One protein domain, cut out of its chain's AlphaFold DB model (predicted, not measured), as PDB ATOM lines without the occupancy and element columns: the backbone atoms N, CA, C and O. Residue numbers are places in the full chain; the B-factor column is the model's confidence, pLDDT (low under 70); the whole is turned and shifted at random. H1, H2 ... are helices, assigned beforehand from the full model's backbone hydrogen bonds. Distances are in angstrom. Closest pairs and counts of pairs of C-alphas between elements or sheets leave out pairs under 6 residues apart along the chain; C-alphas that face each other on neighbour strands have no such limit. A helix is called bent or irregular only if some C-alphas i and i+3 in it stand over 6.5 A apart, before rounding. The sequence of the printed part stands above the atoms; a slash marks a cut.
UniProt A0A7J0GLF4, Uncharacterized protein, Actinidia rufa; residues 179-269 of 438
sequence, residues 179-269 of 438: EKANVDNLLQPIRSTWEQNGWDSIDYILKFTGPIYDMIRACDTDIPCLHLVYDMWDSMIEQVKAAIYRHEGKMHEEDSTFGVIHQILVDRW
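Overview. This is residues 179 to 269 of the 438 residues of an uncharacterized protein of Actinidia rufa (UniProt A0A7J0GLF4). A helical hairpin, H1b and H2, folds back on itself, and the short helix H3 folds back again along part of H2. The first helix, H1, is bent, and its residues 179 to 189 and 191 to 197 stick out from this body and make much of the length. The printed part has 91 residues with three named helices, H1, H2 and H3 in that order, and no named strand; the class is all helix. It is only just loose, close to extended, with a radius of gyration of the C-alphas of 18.1 A and spans of 58 by 37 by 21 A.

Arrangement. H1, residues 179 to 218, was assigned as one helix by its hydrogen bonds but is bent: C-alphas 196 and 199 are 7.8 A apart. Its arms, H1a, residues 179 to 196, and H1b, residues 199 to 218, are only just about perpendicular, at 73 degrees. H1b and H2, residues 226 to 248, form a hairpin and touch; their closest C-alphas, of Phe 208 and Val 240, are 4.7 A apart. They run opposite ways at a shallow tilt of 9 degrees. H2, with residues 237 to 245 alone, touches H3, residues 258 to 269, in a second hairpin, opposite ways at a shallow tilt of 18 degrees; the closest C-alphas, of Lys 241 and Phe 258, are 6.2 A apart. H1b and H3 are apart. Every O i to N i+4 pair is within hydrogen-bond range in H3, against 12 of 14 in H1a, 14 of 16 in H1b and 17 of 19 in H2.

Along the chain. H1a begins at C-alpha 179 (68.123, 122.794, 7.955) and is 26.2 A long; it is irregular, with C-alphas 186 and 189 6.8 A apart. H1b measures 27.3 A. H2 measures 33.4 A and is irregular, with C-alphas 227 and 230 7.3 A apart. H3 ends at C-alpha 269 (22.715, 115.602, 21.705).

Size, cuts and confidence. The C-alphas farthest apart, of Glu 179 and His 227, are 59.1 A apart. The printed part has no cut, and both links are short. Residues 223 to 224 and 252 to 253 have pLDDT under 70.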
ATOM      1  N   GLU A 179      69.351 122.714   7.164       88.25
ATOM      2  CA  GLU A 179      68.123 122.794   7.955       88.25
ATOM      3  C   GLU A 179      67.019 121.923   7.359       88.25
ATOM      4  O   GLU A 179      66.362 121.181   8.076       88.25
ATOM      5  N   LYS A 180      66.877 121.906   6.029       89.62
ATOM      6  CA  LYS A 180      65.959 120.987   5.354       89.62
ATOM      7  C   LYS A 180      66.287 119.533   5.686       89.62
ATOM      8  O   LYS A 180      65.384 118.785   6.031       89.62
ATOM      9  N   ALA A 181      67.557 119.136   5.606       91.06
ATOM     10  CA  ALA A 181      67.976 117.781   5.954       91.06
ATOM     11  C   ALA A 181      67.714 117.463   7.435       91.06
ATOM     12  O   ALA A 181      67.295 116.355   7.756       91.06
ATOM     13  N   ASN A 182      67.922 118.432   8.329       91.88
ATOM     14  CA  ASN A 182      67.583 118.310   9.742       91.88
ATOM     15  C   ASN A 182      66.077 118.067   9.939       91.88
ATOM     16  O   ASN A 182      65.696 117.076  10.556       91.88
ATOM     17  N   VAL A 183      65.224 118.903   9.342       92.06
ATOM     18  CA  VAL A 183      63.762 118.743   9.385       92.06
ATOM     19  C   VAL A 183      63.333 117.412   8.768       92.06
ATOM     20  O   VAL A 183      62.532 116.700   9.364       92.06
ATOM     21  N   ASP A 184      63.887 117.026   7.616       89.75
ATOM     22  CA  ASP A 184      63.581 115.741   6.985       89.75
ATOM     23  C   ASP A 184      63.947 114.570   7.910       89.75
ATOM     24  O   ASP A 184      63.139 113.658   8.056       89.75
ATOM     25  N   ASN A 185      65.099 114.614   8.589       93.56
ATOM     26  CA  ASN A 185      65.500 113.601   9.571       93.56
ATOM     27  C   ASN A 185      64.566 113.562  10.788       93.56
ATOM     28  O   ASN A 185      64.221 112.477  11.250       93.56
ATOM     29  N   LEU A 186      64.121 114.721  11.285       91.75
ATOM     30  CA  LEU A 186      63.141 114.805  12.374       91.75
ATOM     31  C   LEU A 186      61.767 114.255  11.962       91.75
ATOM     32  O   LEU A 186      61.047 113.713  12.797       91.75
ATOM     33  N   LEU A 187      61.410 114.361  10.678       89.88
ATOM     34  CA  LEU A 187      60.162 113.827  10.132       89.88
ATOM     35  C   LEU A 187      60.228 112.329   9.810       89.88
ATOM     36  O   LEU A 187      59.174 111.698   9.741       89.88
ATOM     37  N   GLN A 188      61.416 111.745   9.610       89.31
ATOM     38  CA  GLN A 188      61.556 110.322   9.264       89.31
ATOM     39  C   GLN A 188      60.844 109.380  10.250       89.31
ATOM     40  O   GLN A 188      60.102 108.521   9.776       89.31
ATOM     41  N   PRO A 189      60.963 109.539  11.587       88.56
ATOM     42  CA  PRO A 189      60.218 108.715  12.533       88.56
ATOM     43  C   PRO A 189      58.710 108.773  12.286       88.56
ATOM     44  O   PRO A 189      58.081 107.733  12.139       88.56
ATOM     45  N   ILE A 190      58.148 109.976  12.124       85.19
ATOM     46  CA  ILE A 190      56.711 110.176  11.886       85.19
ATOM     47  C   ILE A 190      56.282 109.519  10.568       85.19
ATOM     48  O   ILE A 190      55.283 108.802  10.542       85.19
ATOM     49  N   ARG A 191      57.053 109.712   9.486       85.81
ATOM     50  CA  ARG A 191      56.786 109.078   8.184       85.81
ATOM     51  C   ARG A 191      56.825 107.553   8.291       85.81
ATOM     52  O   ARG A 191      55.913 106.896   7.808       85.81
ATOM     53  N   SER A 192      57.818 107.003   8.988       85.38
ATOM     54  CA  SER A 192      57.954 105.556   9.170       85.38
ATOM     55  C   SER A 192      56.821 104.949  10.009       85.38
ATOM     56  O   SER A 192      56.296 103.898   9.658       85.38
ATOM     57  N   THR A 193      56.377 105.629  11.075       83.69
ATOM     58  CA  THR A 193      55.222 105.191  11.874       83.69
ATOM     59  C   THR A 193      53.932 105.247  11.057       83.69
ATOM     60  O   THR A 193      53.093 104.353  11.156       83.69
ATOM     61  N   TRP A 194      53.785 106.274  10.216       82.94
ATOM     62  CA  TRP A 194      52.638 106.415   9.326       82.94
ATOM     63  C   TRP A 194      52.597 105.338   8.237       82.94
ATOM     64  O   TRP A 194      51.534 104.788   7.965       82.94
ATOM     65  N   GLU A 195      53.736 104.997   7.633       82.75
ATOM     66  CA  GLU A 195      53.823 103.913   6.647       82.75
ATOM     67  C   GLU A 195      53.453 102.549   7.241       82.75
ATOM     68  O   GLU A 195      52.867 101.723   6.546       82.75
ATOM     69  N   GLN A 196      53.758 102.327   8.522       81.62
ATOM     70  CA  GLN A 196      53.456 101.074   9.212       81.62
ATOM     71  C   GLN A 196      51.989 100.983   9.649       81.62
ATOM     72  O   GLN A 196      51.340  99.991   9.346       81.62
ATOM     73  N   ASN A 197      51.463 102.014  10.326       83.06
ATOM     74  CA  ASN A 197      50.179 101.924  11.045       83.06
ATOM     75  C   ASN A 197      49.207 103.082  10.735       83.06
ATOM     76  O   ASN A 197      48.132 103.186  11.335       83.06
ATOM     77  N   GLY A 198      49.574 104.006   9.841       85.06
ATOM     78  CA  GLY A 198      48.766 105.191   9.532       85.06
ATOM     79  C   GLY A 198      47.446 104.838   8.852       85.06
ATOM     80  O   GLY A 198      46.405 105.401   9.187       85.06
ATOM     81  N   TRP A 199      47.467 103.853   7.950       86.75
ATOM     82  CA  TRP A 199      46.259 103.371   7.276       86.75
ATOM     83  C   TRP A 199      45.291 102.684   8.235       86.75
ATOM     84  O   TRP A 199      44.102 102.984   8.182       86.75
ATOM     85  N   ASP A 200      45.792 101.856   9.153       87.81
ATOM     86  CA  ASP A 200      44.964 101.212  10.179       87.81
ATOM     87  C   ASP A 200      44.327 102.250  11.110       87.81
ATOM     88  O   ASP A 200      43.153 102.148  11.462       87.81
ATOM     89  N   SER A 201      45.076 103.308  11.440       88.00
ATOM     90  CA  SER A 201      44.571 104.430  12.239       88.00
ATOM     91  C   SER A 201      43.454 105.192  11.517       88.00
ATOM     92  O   SER A 201      42.438 105.524  12.127       88.00
ATOM     93  N   ILE A 202      43.609 105.459  10.214       90.56
ATOM     94  CA  ILE A 202      42.565 106.105   9.402       90.56
ATOM     95  C   ILE A 202      41.340 105.203   9.286       90.56
ATOM     96  O   ILE A 202      40.223 105.671   9.493       90.56
ATOM     97  N   ASP A 203      41.533 103.928   8.963       90.31
ATOM     98  CA  ASP A 203      40.448 102.962   8.816       90.31
ATOM     99  C   ASP A 203      39.661 102.815  10.126       90.31
ATOM    100  O   ASP A 203      38.431 102.844  10.119       90.31
ATOM    101  N   TYR A 204      40.354 102.780  11.267       91.56
ATOM    102  CA  TYR A 204      39.727 102.837  12.584       91.56
ATOM    103  C   TYR A 204      38.878 104.098  12.777       91.56
ATOM    104  O   TYR A 204      37.702 103.994  13.138       91.56
ATOM    105  N   ILE A 205      39.438 105.282  12.498       92.81
ATOM    106  CA  ILE A 205      38.715 106.553  12.635       92.81
ATOM    107  C   ILE A 205      37.474 106.569  11.745       92.81
ATOM    108  O   ILE A 205      36.388 106.914  12.207       92.81
ATOM    109  N   LEU A 206      37.599 106.152  10.487       93.50
ATOM    110  CA  LEU A 206      36.481 106.097   9.548       93.50
ATOM    111  C   LEU A 206      35.403 105.105   9.995       93.50
ATOM    112  O   LEU A 206      34.218 105.412   9.884       93.50
ATOM    113  N   LYS A 207      35.782 103.954  10.560       94.19
ATOM    114  CA  LYS A 207      34.834 102.938  11.039       94.19
ATOM    115  C   LYS A 207      33.897 103.457  12.123       94.19
ATOM    116  O   LYS A 207      32.706 103.164  12.059       94.19
ATOM    117  N   PHE A 208      34.401 104.203  13.108       94.06
ATOM    118  CA  PHE A 208      33.531 104.732  14.166       94.06
ATOM    119  C   PHE A 208      32.920 106.096  13.810       94.06
ATOM    120  O   PHE A 208      31.847 106.419  14.303       94.06
ATOM    121  N   THR A 209      33.547 106.901  12.945       95.75
ATOM    122  CA  THR A 209      32.961 108.187  12.512       95.75
ATOM    123  C   THR A 209      31.917 108.040  11.404       95.75
ATOM    124  O   THR A 209      31.036 108.892  11.299       95.75
ATOM    125  N   GLY A 210      31.956 106.957  10.624       95.56
ATOM    126  CA  GLY A 210      30.996 106.657   9.558       95.56
ATOM    127  C   GLY A 210      29.534 106.702  10.016       95.56
ATOM    128  O   GLY A 210      28.782 107.518   9.485       95.56
ATOM    129  N   PRO A 211      29.131 105.945  11.058       96.38
ATOM    130  CA  PRO A 211      27.758 105.973  11.568       96.38
ATOM    131  C   PRO A 211      27.297 107.366  12.029       96.38
ATOM    132  O   PRO A 211      26.138 107.733  11.840       96.38
ATOM    133  N   ILE A 212      28.207 108.163  12.609       92.19
ATOM    134  CA  ILE A 212      27.926 109.545  13.034       92.19
ATOM    135  C   ILE A 212      27.620 110.406  11.806       92.19
ATOM    136  O   ILE A 212      26.620 111.124  11.772       92.19
ATOM    137  N   TYR A 213      28.476 110.324  10.787       92.19
ATOM    138  CA  TYR A 213      28.307 111.065   9.544       92.19
ATOM    139  C   TYR A 213      27.030 110.657   8.802       92.19
ATOM    140  O   TYR A 213      26.288 111.527   8.347       92.19
ATOM    141  N   ASP A 214      26.734 109.359   8.722       91.38
ATOM    142  CA  ASP A 214      25.546 108.838   8.044       91.38
ATOM    143  C   ASP A 214      24.250 109.320   8.708       91.38
ATOM    144  O   ASP A 214      23.326 109.748   8.010       91.38
ATOM    145  N   MET A 215      24.196 109.331  10.046       90.31
ATOM    146  CA  MET A 215      23.062 109.879  10.795       90.31
ATOM    147  C   MET A 215      22.853 111.365  10.480       90.31
ATOM    148  O   MET A 215      21.743 111.771  10.134       90.31
ATOM    149  N   ILE A 216      23.914 112.175  10.580       87.19
ATOM    150  CA  ILE A 216      23.843 113.622  10.317       87.19
ATOM    151  C   ILE A 216      23.395 113.868   8.877       87.19
ATOM    152  O   ILE A 216      22.507 114.680   8.634       87.19
ATOM    153  N   ARG A 217      23.958 113.125   7.923       86.69
ATOM    154  CA  ARG A 217      23.623 113.250   6.507       86.69
ATOM    155  C   ARG A 217      22.164 112.910   6.229       86.69
ATOM    156  O   ARG A 217      21.528 113.616   5.454       86.69
ATOM    157  N   ALA A 218      21.632 111.857   6.845       83.75
ATOM    158  CA  ALA A 218      20.221 111.504   6.719       83.75
ATOM    159  C   ALA A 218      19.307 112.606   7.294       83.75
ATOM    160  O   ALA A 218      18.290 112.930   6.677       83.75
ATOM    161  N   CYS A 219      19.723 113.247   8.391       81.06
ATOM    162  CA  CYS A 219      19.056 114.410   8.988       81.06
ATOM    163  C   CYS A 219      19.223 115.728   8.214       81.06
ATOM    164  O   CYS A 219      18.602 116.717   8.586       81.06
ATOM    165  N   ASP A 220      20.040 115.771   7.164       78.75
ATOM    166  CA  ASP A 220      20.235 116.956   6.317       78.75
ATOM    167  C   ASP A 220      19.542 116.819   4.947       78.75
ATOM    168  O   ASP A 220      19.706 117.669   4.074       78.75
ATOM    169  N   THR A 221      18.749 115.764   4.737       76.94
ATOM    170  CA  THR A 221      17.970 115.563   3.501       76.94
ATOM    171  C   THR A 221      16.585 116.191   3.590       76.94
ATOM    172  O   THR A 221      15.997 116.192   4.662       76.94
ATOM    173  N   ASP A 222      15.981 116.607   2.471       72.19
ATOM    174  CA  ASP A 222      14.590 117.117   2.423       72.19
ATOM    175  C   ASP A 222      13.513 116.056   2.773       72.19
ATOM    176  O   ASP A 222      12.311 116.269   2.590       72.19
ATOM    177  N   ILE A 223      13.928 114.873   3.234       69.25
ATOM    178  CA  ILE A 223      13.048 113.766   3.583       69.25
ATOM    179  C   ILE A 223      12.558 113.948   5.028       69.25
ATOM    180  O   ILE A 223      13.360 114.175   5.931       69.25
ATOM    181  N   PRO A 224      11.255 113.753   5.286       69.31
ATOM    182  CA  PRO A 224      10.699 113.643   6.629       69.31
ATOM    183  C   PRO A 224      11.406 112.626   7.541       69.31
ATOM    184  O   PRO A 224      11.050 111.449   7.543       69.31
ATOM    185  N   CYS A 225      12.367 113.056   8.361       75.38
ATOM    186  CA  CYS A 225      13.144 112.143   9.212       75.38
ATOM    187  C   CYS A 225      13.109 112.479  10.709       75.38
ATOM    188  O   CYS A 225      13.643 111.715  11.504       75.38
ATOM    189  N   LEU A 226      12.444 113.567  11.124       78.19
ATOM    190  CA  LEU A 226      12.479 114.040  12.518       78.19
ATOM    191  C   LEU A 226      12.021 112.980  13.537       78.19
ATOM    192  O   LEU A 226      12.601 112.827  14.607       78.19
ATOM    193  N   HIS A 227      11.012 112.195  13.155       76.25
ATOM    194  CA  HIS A 227      10.462 111.095  13.946       76.25
ATOM    195  C   HIS A 227      11.390 109.869  14.055       76.25
ATOM    196  O   HIS A 227      11.129 108.997  14.878       76.25
ATOM    197  N   LEU A 228      12.442 109.796  13.229       79.56
ATOM    198  CA  LEU A 228      13.438 108.719  13.203       79.56
ATOM    199  C   LEU A 228      14.731 109.100  13.930       79.56
ATOM    200  O   LEU A 228      15.569 108.235  14.137       79.56
ATOM    201  N   VAL A 229      14.914 110.367  14.318       83.94
ATOM    202  CA  VAL A 229      16.192 110.865  14.860       83.94
ATOM    203  C   VAL A 229      16.621 110.100  16.115       83.94
ATOM    204  O   VAL A 229      17.802 109.810  16.256       83.94
ATOM    205  N   TYR A 230      15.681 109.725  16.986       84.06
ATOM    206  CA  TYR A 230      15.953 108.891  18.165       84.06
ATOM    207  C   TYR A 230      16.372 107.460  17.785       84.06
ATOM    208  O   TYR A 230      17.409 106.993  18.241       84.06
ATOM    209  N   ASP A 231      15.642 106.801  16.878       84.19
ATOM    210  CA  ASP A 231      16.002 105.455  16.398       84.19
ATOM    211  C   ASP A 231      17.377 105.456  15.697       84.19
ATOM    212  O   ASP A 231      18.194 104.549  15.869       84.19
ATOM    213  N   MET A 232      17.649 106.497  14.903       88.94
ATOM    214  CA  MET A 232      18.924 106.689  14.214       88.94
ATOM    215  C   MET A 232      20.060 106.985  15.194       88.94
ATOM    216  O   MET A 232      21.167 106.498  14.985       88.94
ATOM    217  N   TRP A 233      19.793 107.755  16.251       90.12
ATOM    218  CA  TRP A 233      20.741 108.029  17.327       90.12
ATOM    219  C   TRP A 233      21.137 106.746  18.055       90.12
ATOM    220  O   TRP A 233      22.324 106.433  18.120       90.12
ATOM    221  N   ASP A 234      20.160 105.969  18.527       89.81
ATOM    222  CA  ASP A 234      20.409 104.722  19.254       89.81
ATOM    223  C   ASP A 234      21.187 103.726  18.383       89.81
ATOM    224  O   ASP A 234      22.191 103.151  18.810       89.81
ATOM    225  N   SER A 235      20.789 103.581  17.113       92.56
ATOM    226  CA  SER A 235      21.508 102.737  16.156       92.56
ATOM    227  C   SER A 235      22.932 103.232  15.891       92.56
ATOM    228  O   SER A 235      23.857 102.423  15.805       92.56
ATOM    229  N   MET A 236      23.127 104.547  15.763       95.56
ATOM    230  CA  MET A 236      24.443 105.153  15.566       95.56
ATOM    231  C   MET A 236      25.345 104.898  16.775       95.56
ATOM    232  O   MET A 236      26.473 104.445  16.586       95.56
ATOM    233  N   ILE A 237      24.849 105.092  18.000       94.31
ATOM    234  CA  ILE A 237      25.609 104.838  19.230       94.31
ATOM    235  C   ILE A 237      26.046 103.374  19.317       94.31
ATOM    236  O   ILE A 237      27.220 103.108  19.586       94.31
ATOM    237  N   GLU A 238      25.154 102.426  19.025       93.00
ATOM    238  CA  GLU A 238      25.493 100.999  19.026       93.00
ATOM    239  C   GLU A 238      26.528 100.643  17.948       93.00
ATOM    240  O   GLU A 238      27.458  99.875  18.204       93.00
ATOM    241  N   GLN A 239      26.439 101.240  16.756       94.50
ATOM    242  CA  GLN A 239      27.432 101.036  15.697       94.50
ATOM    243  C   GLN A 239      28.803 101.630  16.057       94.50
ATOM    244  O   GLN A 239      29.826 100.970  15.856       94.50
ATOM    245  N   VAL A 240      28.836 102.836  16.637       94.94
ATOM    246  CA  VAL A 240      30.058 103.487  17.144       94.94
ATOM    247  C   VAL A 240      30.699 102.630  18.232       94.94
ATOM    248  O   VAL A 240      31.894 102.331  18.168       94.94
ATOM    249  N   LYS A 241      29.896 102.174  19.200       92.88
ATOM    250  CA  LYS A 241      30.331 101.276  20.271       92.88
ATOM    251  C   LYS A 241      30.935 100.002  19.687       92.88
ATOM    252  O   LYS A 241      32.068  99.654  20.011       92.88
ATOM    253  N   ALA A 242      30.236  99.336  18.771       91.75
ATOM    254  CA  ALA A 242      30.723  98.115  18.139       91.75
ATOM    255  C   ALA A 242      32.039  98.322  17.367       91.75
ATOM    256  O   ALA A 242      32.912  97.453  17.406       91.75
ATOM    257  N   ALA A 243      32.206  99.456  16.678       92.44
ATOM    258  CA  ALA A 243      33.440  99.782  15.964       92.44
ATOM    259  C   ALA A 243      34.634  99.948  16.919       92.44
ATOM    260  O   ALA A 243      35.702  99.388  16.661       92.44
ATOM    261  N   ILE A 244      34.438 100.654  18.036       91.56
ATOM    262  CA  ILE A 244      35.488 100.918  19.028       91.56
ATOM    263  C   ILE A 244      35.869  99.646  19.785       91.56
ATOM    264  O   ILE A 244      37.042  99.281  19.809       91.56
ATOM    265  N   TYR A 245      34.893  98.911  20.323       90.31
ATOM    266  CA  TYR A 245      35.166  97.676  21.068       90.31
ATOM    267  C   TYR A 245      35.839  96.609  20.193       90.31
ATOM    268  O   TYR A 245      36.752  95.923  20.653       90.31
ATOM    269  N   ARG A 246      35.461  96.505  18.908       88.75
ATOM    270  CA  ARG A 246      36.119  95.595  17.958       88.75
ATOM    271  C   ARG A 246      37.583  95.967  17.720       88.75
ATOM    272  O   ARG A 246      38.406  95.067  17.594       88.75
ATOM    273  N   HIS A 247      37.900  97.258  17.634       87.62
ATOM    274  CA  HIS A 247      39.274  97.719  17.444       87.62
ATOM    275  C   HIS A 247      40.119  97.561  18.717       87.62
ATOM    276  O   HIS A 247      41.281  97.178  18.637       87.62
ATOM    277  N   GLU A 248      39.540  97.810  19.893       87.56
ATOM    278  CA  GLU A 248      40.237  97.640  21.174       87.56
ATOM    279  C   GLU A 248      40.373  96.167  21.604       87.56
ATOM    280  O   GLU A 248      41.142  95.873  22.516       87.56
ATOM    281  N   GLY A 249      39.645  95.241  20.968       82.81
ATOM    282  CA  GLY A 249      39.655  93.817  21.319       82.81
ATOM    283  C   GLY A 249      39.017  93.511  22.678       82.81
ATOM    284  O   GLY A 249      39.282  92.458  23.253       82.81
ATOM    285  N   LYS A 250      38.196  94.429  23.194       80.56
ATOM    286  CA  LYS A 250      37.619  94.367  24.540       80.56
ATOM    287  C   LYS A 250      36.206  93.797  24.544       80.56
ATOM    288  O   LYS A 250      35.460  93.940  23.571       80.56
ATOM    289  N   MET A 251      35.810  93.198  25.665       73.25
ATOM    290  CA  MET A 251      34.411  92.841  25.927       73.25
ATOM    291  C   MET A 251      33.603  94.083  26.329       73.25
ATOM    292  O   MET A 251      34.158  95.012  26.905       73.25
ATOM    293  N   HIS A 252      32.290  94.098  26.061       67.00
ATOM    294  CA  HIS A 252      31.387  95.258  26.228       67.00
ATOM    295  C   HIS A 252      31.318  95.888  27.637       67.00
ATOM    296  O   HIS A 252      30.680  96.927  27.801       67.00
ATOM    297  N   GLU A 253      31.951  95.272  28.632       65.88
ATOM    298  CA  GLU A 253      31.956  95.673  30.042       65.88
ATOM    299  C   GLU A 253      33.289  96.306  30.481       65.88
ATOM    300  O   GLU A 253      33.397  96.813  31.594       65.88
ATOM    301  N   GLU A 254      34.305  96.294  29.616       71.62
ATOM    302  CA  GLU A 254      35.610  96.880  29.911       71.62
ATOM    303  C   GLU A 254      35.651  98.380  29.594       71.62
ATOM    304  O   GLU A 254      34.993  98.864  28.664       71.62
ATOM    305  N   ASP A 255      36.465  99.108  30.367       75.06
ATOM    306  CA  ASP A 255      36.701 100.539  30.181       75.06
ATOM    307  C   ASP A 255      37.340 100.800  28.811       75.06
ATOM    308  O   ASP A 255      38.314 100.147  28.424       75.06
ATOM    309  N   SER A 256      36.777 101.735  28.052       83.75
ATOM    310  CA  SER A 256      37.058 101.925  26.629       83.75
ATOM    311  C   SER A 256      37.075 103.403  26.262       83.75
ATOM    312  O   SER A 256      36.375 104.216  26.871       83.75
ATOM    313  N   THR A 257      37.799 103.760  25.195       84.94
ATOM    314  CA  THR A 257      37.736 105.116  24.620       84.94
ATOM    315  C   THR A 257      36.321 105.504  24.180       84.94
ATOM    316  O   THR A 257      36.015 106.697  24.077       84.94
ATOM    317  N   PHE A 258      35.423 104.520  24.027       89.75
ATOM    318  CA  PHE A 258      33.995 104.749  23.846       89.75
ATOM    319  C   PHE A 258      33.398 105.654  24.926       89.75
ATOM    320  O   PHE A 258      32.579 106.490  24.580       89.75
ATOM    321  N   GLY A 259      33.818 105.570  26.193       88.88
ATOM    322  CA  GLY A 259      33.267 106.422  27.255       88.88
ATOM    323  C   GLY A 259      33.452 107.919  26.976       88.88
ATOM    324  O   GLY A 259      32.515 108.705  27.110       88.88
ATOM    325  N   VAL A 260      34.638 108.304  26.495       92.44
ATOM    326  CA  VAL A 260      34.952 109.695  26.124       92.44
ATOM    327  C   VAL A 260      34.141 110.126  24.902       92.44
ATOM    328  O   VAL A 260      33.547 111.204  24.898       92.44
ATOM    329  N   ILE A 261      34.080 109.278  23.872       91.81
ATOM    330  CA  ILE A 261      33.341 109.567  22.635       91.81
ATOM    331  C   ILE A 261      31.837 109.661  22.914       91.81
ATOM    332  O   ILE A 261      31.187 110.608  22.477       91.81
ATOM    333  N   HIS A 262      31.294 108.729  23.691       92.12
ATOM    334  CA  HIS A 262      29.903 108.708  24.118       92.12
ATOM    335  C   HIS A 262      29.544 109.978  24.892       92.12
ATOM    336  O   HIS A 262      28.518 110.587  24.600       92.12
ATOM    337  N   GLN A 263      30.407 110.445  25.802       93.06
ATOM    338  CA  GLN A 263      30.169 111.702  26.512       93.06
ATOM    339  C   GLN A 263      30.107 112.902  25.557       93.06
ATOM    340  O   GLN A 263      29.185 113.709  25.650       93.06
ATOM    341  N   ILE A 264      31.034 112.998  24.595       92.25
ATOM    342  CA  ILE A 264      31.022 114.066  23.581       92.25
ATOM    343  C   ILE A 264      29.727 114.022  22.761       92.25
ATOM    344  O   ILE A 264      29.125 115.064  22.494       92.25
ATOM    345  N   LEU A 265      29.300 112.824  22.361       89.75
ATOM    346  CA  LEU A 265      28.067 112.618  21.612       89.75
ATOM    347  C   LEU A 265      26.856 113.062  22.445       89.75
ATOM    348  O   LEU A 265      26.099 113.918  21.989       89.75
ATOM    349  N   VAL A 266      26.707 112.577  23.677       89.06
ATOM    350  CA  VAL A 266      25.604 112.953  24.581       89.06
ATOM    351  C   VAL A 266      25.580 114.461  24.852       89.06
ATOM    352  O   VAL A 266      24.519 115.081  24.795       89.06
ATOM    353  N   ASP A 267      26.733 115.095  25.066       87.81
ATOM    354  CA  ASP A 267      26.820 116.547  25.264       87.81
ATOM    355  C   ASP A 267      26.336 117.330  24.037       87.81
ATOM    356  O   ASP A 267      25.734 118.403  24.163       87.81
ATOM    357  N   ARG A 268      26.601 116.816  22.831       86.75
ATOM    358  CA  ARG A 268      26.101 117.397  21.579       86.75
ATOM    359  C   ARG A 268      24.611 117.139  21.396       86.75
ATOM    360  O   ARG A 268      23.902 118.067  21.012       86.75
ATOM    361  N   TRP A 269      24.135 115.939  21.717       84.38
ATOM    362  CA  TRP A 269      22.715 115.602  21.705       84.38
ATOM    363  C   TRP A 269      21.921 116.523  22.625       84.38
ATOM    364  O   TRP A 269      21.002 117.187  22.167       84.38
TER     365      TRP A 269